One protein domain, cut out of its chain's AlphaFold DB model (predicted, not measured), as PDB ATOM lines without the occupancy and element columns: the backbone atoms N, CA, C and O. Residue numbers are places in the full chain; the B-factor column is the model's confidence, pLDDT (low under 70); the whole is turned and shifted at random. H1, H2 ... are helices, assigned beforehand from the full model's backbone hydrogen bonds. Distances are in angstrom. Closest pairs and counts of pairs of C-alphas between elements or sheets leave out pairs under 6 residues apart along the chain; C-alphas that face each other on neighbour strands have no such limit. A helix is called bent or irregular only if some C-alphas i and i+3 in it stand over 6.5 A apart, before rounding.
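Overview. This is residues 2 to 16 and 40 to 73 of the 100 residues of the protein "Putative serum response factor-binding protein 1" of Stichopus japonicus (UniProt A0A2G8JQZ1). One long helix, H2, makes a free arm, with residues 41 to 47 and 49 to 65 sticking out from the rest, and its last residues lead through a tight link to a small head of two helices, H1 and H3. In this head the short H3 packs on residues 10 to 14 of H1 at a slant, while the earlier residues of H1 reach away from H2 and add to the length. The printed part has 49 residues with three named helices, in the order H1, H2, H3 along the chain, and no named strand; the class is all helix. The whole is extended, with a radius of gyration of the C-alphas of 18.8 A, and the C-alphas span 59 by 15 by 13 A.

Along the chain. H2, residues 42 to 64, is the longest helix, with 23 residues and 33.7 A from first to last C-alpha. It begins with C-alpha 42 at (183.811, 262.057, 136.655) and ends with C-alpha 64 at (184.128, 274.429, 168.023). H3 follows with residues 67 to 73, 9.9 A long, and ends with C-alpha 73 at (196.256, 271.082, 176.939). H1, residues 3 to 16, is 20.7 A long and begins with C-alpha 3 at (199.751, 279.387, 189.737). H1 is neither bent nor irregular, but only just: C-alphas 12 and 15 are 6.2 A apart.

Arrangement. H2 touches no helix. H2 and H3 are apart, although the link between them, residues 65 and 66, is tight. H1 and H2 are apart as well. H3 touches H1, which takes part with residues 10 to 14 alone; 7 pairs of C-alphas are within 8 A. The closest C-alphas of the two are those of Arg 14 and Pro 67, 5.9 A apart. Their centres are 9.9 A apart, and they run opposite ways at a steep tilt of 51 degrees. In H2 and H3 every backbone O i to N i+4 pair is within hydrogen-bond range; in H1 it is 8 of 10.

Size, cuts and confidence. The outline is a rod, and the two C-alphas farthest apart, those of Asp 2 and Lys 41, are 59.9 A apart. The first and last printed C-alphas, those of Asp 2 and Ser 73, are 17.0 A apart. Residues 17 to 39 are cut out and not printed, and C-alphas 16 and 40 are 39.0 A apart across the cut. The link from H1 to H2 runs across this cut. The mean pLDDT of the printed part is 86.8, and no printed residue is under 70.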
ATOM      1  N   ASP A   2     204.406 277.957 189.421       83.81
ATOM      2  CA  ASP A   2     203.547 278.807 190.255       83.81
ATOM      3  C   ASP A   2     202.221 279.126 189.533       83.81
ATOM      4  O   ASP A   2     202.195 279.304 188.311       83.81
ATOM      5  N   LYS A   3     201.111 279.197 190.278       78.75
ATOM      6  CA  LYS A   3     199.751 279.387 189.737       78.75
ATOM      7  C   LYS A   3     199.620 280.715 188.988       78.75
ATOM      8  O   LYS A   3     198.927 280.786 187.972       78.75
ATOM      9  N   VAL A   4     200.292 281.761 189.470       85.62
ATOM     10  CA  VAL A   4     200.294 283.084 188.828       85.62
ATOM     11  C   VAL A   4     201.033 283.030 187.493       85.62
ATOM     12  O   VAL A   4     200.539 283.543 186.489       85.62
ATOM     13  N   GLN A   5     202.179 282.351 187.457       84.81
ATOM     14  CA  GLN A   5     202.974 282.203 186.243       84.81
ATOM     15  C   GLN A   5     202.242 281.397 185.163       84.81
ATOM     16  O   GLN A   5     202.185 281.835 184.015       84.81
ATOM     17  N   PHE A   6     201.581 280.303 185.546       82.38
ATOM     18  CA  PHE A   6     200.745 279.522 184.633       82.38
ATOM     19  C   PHE A   6     199.618 280.365 184.016       82.38
ATOM     20  O   PHE A   6     199.423 280.378 182.801       82.38
ATOM     21  N   ASN A   7     198.900 281.133 184.841       84.50
ATOM     22  CA  ASN A   7     197.822 281.999 184.362       84.50
ATOM     23  C   ASN A   7     198.323 283.052 183.363       84.50
ATOM     24  O   ASN A   7     197.652 283.323 182.364       84.50
ATOM     25  N   ASN A   8     199.503 283.628 183.602       88.88
ATOM     26  CA  ASN A   8     200.106 284.593 182.686       88.88
ATOM     27  C   ASN A   8     200.422 283.959 181.325       88.88
ATOM     28  O   ASN A   8     200.100 284.539 180.284       88.88
ATOM     29  N   GLU A   9     200.979 282.750 181.317       86.31
ATOM     30  CA  GLU A   9     201.262 282.006 180.085       86.31
ATOM     31  C   GLU A   9     199.983 281.674 179.306       86.31
ATOM     32  O   GLU A   9     199.922 281.915 178.094       86.31
ATOM     33  N   VAL A  10     198.918 281.249 179.996       85.81
ATOM     34  CA  VAL A  10     197.604 281.003 179.377       85.81
ATOM     35  C   VAL A  10     197.068 282.265 178.691       85.81
ATOM     36  O   VAL A  10     196.608 282.229 177.544       85.81
ATOM     37  N   VAL A  11     197.159 283.414 179.366       88.00
ATOM     38  CA  VAL A  11     196.697 284.703 178.831       88.00
ATOM     39  C   VAL A  11     197.498 285.123 177.594       88.00
ATOM     40  O   VAL A  11     196.907 285.625 176.627       88.00
ATOM     41  N   ILE A  12     198.814 284.900 177.591       89.50
ATOM     42  CA  ILE A  12     199.692 285.201 176.451       89.50
ATOM     43  C   ILE A  12     199.336 284.306 175.256       89.50
ATOM     44  O   ILE A  12     199.089 284.806 174.150       89.50
ATOM     45  N   MET A  13     199.238 282.994 175.476       89.44
ATOM     46  CA  MET A  13     198.980 282.014 174.419       89.44
ATOM     47  C   MET A  13     197.596 282.163 173.782       89.44
ATOM     48  O   MET A  13     197.471 282.003 172.564       89.44
ATOM     49  N   ARG A  14     196.573 282.578 174.542       89.56
ATOM     50  CA  ARG A  14     195.198 282.766 174.042       89.56
ATOM     51  C   ARG A  14     195.131 283.613 172.767       89.56
ATOM     52  O   ARG A  14     194.385 283.289 171.838       89.56
ATOM     53  N   LYS A  15     195.894 284.713 172.698       90.56
ATOM     54  CA  LYS A  15     195.920 285.593 171.512       90.56
ATOM     55  C   LYS A  15     196.485 284.863 170.292       90.56
ATOM     56  O   LYS A  15     195.932 284.981 169.197       90.56
ATOM     57  N   THR A  16     197.555 284.101 170.486       90.56
ATOM     58  CA  THR A  16     198.214 283.322 169.432       90.56
ATOM     59  C   THR A  16     197.323 282.181 168.952       90.56
ATOM     60  O   THR A  16     197.094 282.061 167.750       90.56
ATOM     61  N   GLY A  40     187.643 267.882 135.814       81.19
ATOM     62  CA  GLY A  40     188.341 266.618 135.560       81.19
ATOM     63  C   GLY A  40     187.384 265.487 135.202       81.19
ATOM     64  O   GLY A  40     186.191 265.726 134.995       81.19
ATOM     65  N   LYS A  41     187.904 264.258 135.135       85.00
ATOM     66  CA  LYS A  41     187.090 263.063 134.856       85.00
ATOM     67  C   LYS A  41     186.041 262.857 135.963       85.00
ATOM     68  O   LYS A  41     186.304 263.212 137.115       85.00
ATOM     69  N   PRO A  42     184.878 262.250 135.666       81.81
ATOM     70  CA  PRO A  42     183.811 262.057 136.655       81.81
ATOM     71  C   PRO A  42     184.289 261.313 137.914       81.81
ATOM     72  O   PRO A  42     183.903 261.665 139.026       81.81
ATOM     73  N   GLU A  43     185.204 260.355 137.761       84.69
ATOM     74  CA  GLU A  43     185.784 259.602 138.878       84.69
ATOM     75  C   GLU A  43     186.678 260.465 139.797       84.69
ATOM     76  O   GLU A  43     186.673 260.319 141.022       84.69
ATOM     77  N   GLU A  44     187.427 261.411 139.227       83.88
ATOM     78  CA  GLU A  44     188.274 262.344 139.983       83.88
ATOM     79  C   GLU A  44     187.437 263.402 140.705       83.88
ATOM     80  O   GLU A  44     187.762 263.797 141.828       83.88
ATOM     81  N   LEU A  45     186.340 263.841 140.084       85.75
ATOM     82  CA  LEU A  45     185.379 264.751 140.705       85.75
ATOM     83  C   LEU A  45     184.738 264.115 141.939       85.75
ATOM     84  O   LEU A  45     184.644 264.771 142.974       85.75
ATOM     85  N   GLU A  46     184.369 262.838 141.867       87.94
ATOM     86  CA  GLU A  46     183.795 262.106 142.999       87.94
ATOM     87  C   GLU A  46     184.798 261.951 144.156       87.94
ATOM     88  O   GLU A  46     184.487 262.252 145.312       87.94
ATOM     89  N   LYS A  47     186.057 261.602 143.856       88.75
ATOM     90  CA  LYS A  47     187.145 261.568 144.855       88.75
ATOM     91  C   LYS A  47     187.376 262.944 145.502       88.75
ATOM     92  O   LYS A  47     187.581 263.032 146.718       88.75
ATOM     93  N   ASN A  48     187.310 264.021 144.716       88.19
ATOM     94  CA  ASN A  48     187.458 265.393 145.207       88.19
ATOM     95  C   ASN A  48     186.272 265.845 146.068       88.19
ATOM     96  O   ASN A  48     186.507 266.519 147.073       88.19
ATOM     97  N   LYS A  49     185.034 265.461 145.729       87.50
ATOM     98  CA  LYS A  49     183.840 265.729 146.548       87.50
ATOM     99  C   LYS A  49     183.981 265.111 147.934       87.50
ATOM    100  O   LYS A  49     183.992 265.848 148.913       87.50
ATOM    101  N   ARG A  50     184.292 263.813 148.007       91.88
ATOM    102  CA  ARG A  50     184.531 263.121 149.289       91.88
ATOM    103  C   ARG A  50     185.634 263.784 150.114       91.88
ATOM    104  O   ARG A  50     185.564 263.842 151.338       91.88
ATOM    105  N   ARG A  51     186.687 264.284 149.457       90.25
ATOM    106  CA  ARG A  51     187.752 265.041 150.133       90.25
ATOM    107  C   ARG A  51     187.267 266.404 150.632       90.25
ATOM    108  O   ARG A  51     187.699 266.823 151.701       90.25
ATOM    109  N   CYS A  52     186.403 267.091 149.887       91.19
ATOM    110  CA  CYS A  52     185.778 268.332 150.346       91.19
ATOM    111  C   CYS A  52     184.931 268.093 151.591       91.19
ATOM    112  O   CYS A  52     185.064 268.865 152.533       91.19
ATOM    113  N   ASP A  53     184.120 267.038 151.603       90.81
ATOM    114  CA  ASP A  53     183.221 266.736 152.720       90.81
ATOM    115  C   ASP A  53     184.020 266.492 154.007       90.81
ATOM    116  O   ASP A  53     183.806 267.183 155.004       90.81
ATOM    117  N   ARG A  54     185.083 265.678 153.933       92.31
ATOM    118  CA  ARG A  54     186.027 265.497 155.053       92.31
ATOM    119  C   ARG A  54     186.669 266.806 155.519       92.31
ATOM    120  O   ARG A  54     186.808 267.052 156.711       92.31
ATOM    121  N   LEU A  55     187.080 267.679 154.596       91.00
ATOM    122  CA  LEU A  55     187.667 268.975 154.968       91.00
ATOM    123  C   LEU A  55     186.640 269.920 155.610       91.00
ATOM    124  O   LEU A  55     187.017 270.754 156.435       91.00
ATOM    125  N   VAL A  56     185.361 269.809 155.240       91.56
ATOM    126  CA  VAL A  56     184.269 270.565 155.865       91.56
ATOM    127  C   VAL A  56     184.049 270.089 157.297       91.56
ATOM    128  O   VAL A  56     183.945 270.940 158.181       91.56
ATOM    129  N   GLU A  57     184.049 268.780 157.540       92.44
ATOM    130  CA  GLU A  57     183.956 268.196 158.888       92.44
ATOM    131  C   GLU A  57     185.103 268.688 159.779       92.44
ATOM    132  O   GLU A  57     184.860 269.269 160.838       92.44
ATOM    133  N   VAL A  58     186.347 268.594 159.296       88.19
ATOM    134  CA  VAL A  58     187.529 269.102 160.018       88.19
ATOM    135  C   VAL A  58     187.403 270.602 160.299       88.19
ATOM    136  O   VAL A  58     187.673 271.064 161.407       88.19
ATOM    137  N   MET A  59     186.954 271.397 159.322       90.88
ATOM    138  CA  MET A  59     186.734 272.831 159.525       90.88
ATOM    139  C   MET A  59     185.668 273.097 160.601       90.88
ATOM    140  O   MET A  59     185.824 274.038 161.384       90.88
ATOM    141  N   GLN A  60     184.581 272.321 160.637       90.00
ATOM    142  CA  GLN A  60     183.540 272.461 161.657       90.00
ATOM    143  C   GLN A  60     184.059 272.088 163.048       90.00
ATOM    144  O   GLN A  60     183.821 272.851 163.985       90.00
ATOM    145  N   ALA A  61     184.823 271.001 163.170       88.62
ATOM    146  CA  ALA A  61     185.472 270.609 164.421       88.62
ATOM    147  C   ALA A  61     186.402 271.721 164.939       88.62
ATOM    148  O   ALA A  61     186.220 272.215 166.051       88.62
ATOM    149  N   MET A  62     187.294 272.240 164.086       87.25
ATOM    150  CA  MET A  62     188.213 273.333 164.441       87.25
ATOM    151  C   MET A  62     187.488 274.600 164.916       87.25
ATOM    152  O   MET A  62     187.991 275.332 165.770       87.25
ATOM    153  N   LYS A  63     186.299 274.900 164.372       85.69
ATOM    154  CA  LYS A  63     185.501 276.063 164.795       85.69
ATOM    155  C   LYS A  63     184.956 275.918 166.215       85.69
ATOM    156  O   LYS A  63     184.834 276.947 166.883       85.69
ATOM    157  N   ARG A  64     184.688 274.698 166.686       88.38
ATOM    158  CA  ARG A  64     184.128 274.429 168.023       88.38
ATOM    159  C   ARG A  64     185.146 274.578 169.155       88.38
ATOM    160  O   ARG A  64     184.747 274.795 170.288       88.38
ATOM    161  N   TRP A  65     186.446 274.547 168.858       85.50
ATOM    162  CA  TRP A  65     187.489 274.539 169.888       85.50
ATOM    163  C   TRP A  65     187.537 275.813 170.733       85.50
ATOM    164  O   TRP A  65     187.596 276.925 170.187       85.50
ATOM    165  N   VAL A  66     187.600 275.649 172.050       87.19
ATOM    166  CA  VAL A  66     187.816 276.740 173.002       87.19
ATOM    167  C   VAL A  66     189.326 277.028 173.088       87.19
ATOM    168  O   VAL A  66     190.114 276.115 173.319       87.19
ATOM    169  N   PRO A  67     189.781 278.280 172.877       84.69
ATOM    170  CA  PRO A  67     191.211 278.613 172.873       84.69
ATOM    171  C   PRO A  67     191.941 278.287 174.179       84.69
ATOM    172  O   PRO A  67     193.142 278.022 174.161       84.69
ATOM    173  N   ASP A  68     191.222 278.340 175.293       83.62
ATOM    174  CA  ASP A  68     191.780 278.142 176.625       83.62
ATOM    175  C   ASP A  68     192.017 276.656 176.893       83.62
ATOM    176  O   ASP A  68     193.087 276.319 177.379       83.62
ATOM    177  N   ASP A  69     191.124 275.771 176.442       82.81
ATOM    178  CA  ASP A  69     191.302 274.315 176.535       82.81
ATOM    179  C   ASP A  69     192.497 273.842 175.704       82.81
ATOM    180  O   ASP A  69     193.284 273.003 176.139       82.81
ATOM    181  N   VAL A  70     192.690 274.439 174.522       82.00
ATOM    182  CA  VAL A  70     193.858 274.176 173.667       82.00
ATOM    183  C   VAL A  70     195.140 274.643 174.351       82.00
ATOM    184  O   VAL A  70     196.159 273.962 174.295       82.00
ATOM    185  N   THR A  71     195.094 275.804 175.002       84.06
ATOM    186  CA  THR A  71     196.242 276.388 175.701       84.06
ATOM    187  C   THR A  71     196.587 275.591 176.958       84.06
ATOM    188  O   THR A  71     197.750 275.283 177.189       84.06
ATOM    189  N   TYR A  72     195.577 275.205 177.734       81.94
ATOM    190  CA  TYR A  72     195.709 274.346 178.901       81.94
ATOM    191  C   TYR A  72     196.289 272.990 178.502       81.94
ATOM    192  O   TYR A  72     197.285 272.568 179.076       81.94
ATOM    193  N   SER A  73     195.748 272.358 177.457       78.38
ATOM    194  CA  SER A  73     196.256 271.082 176.939       78.38
ATOM    195  C   SER A  73     197.698 271.189 176.440       78.38
ATOM    196  O   SER A  73     198.504 270.309 176.728       78.38
TER     197      SER A  73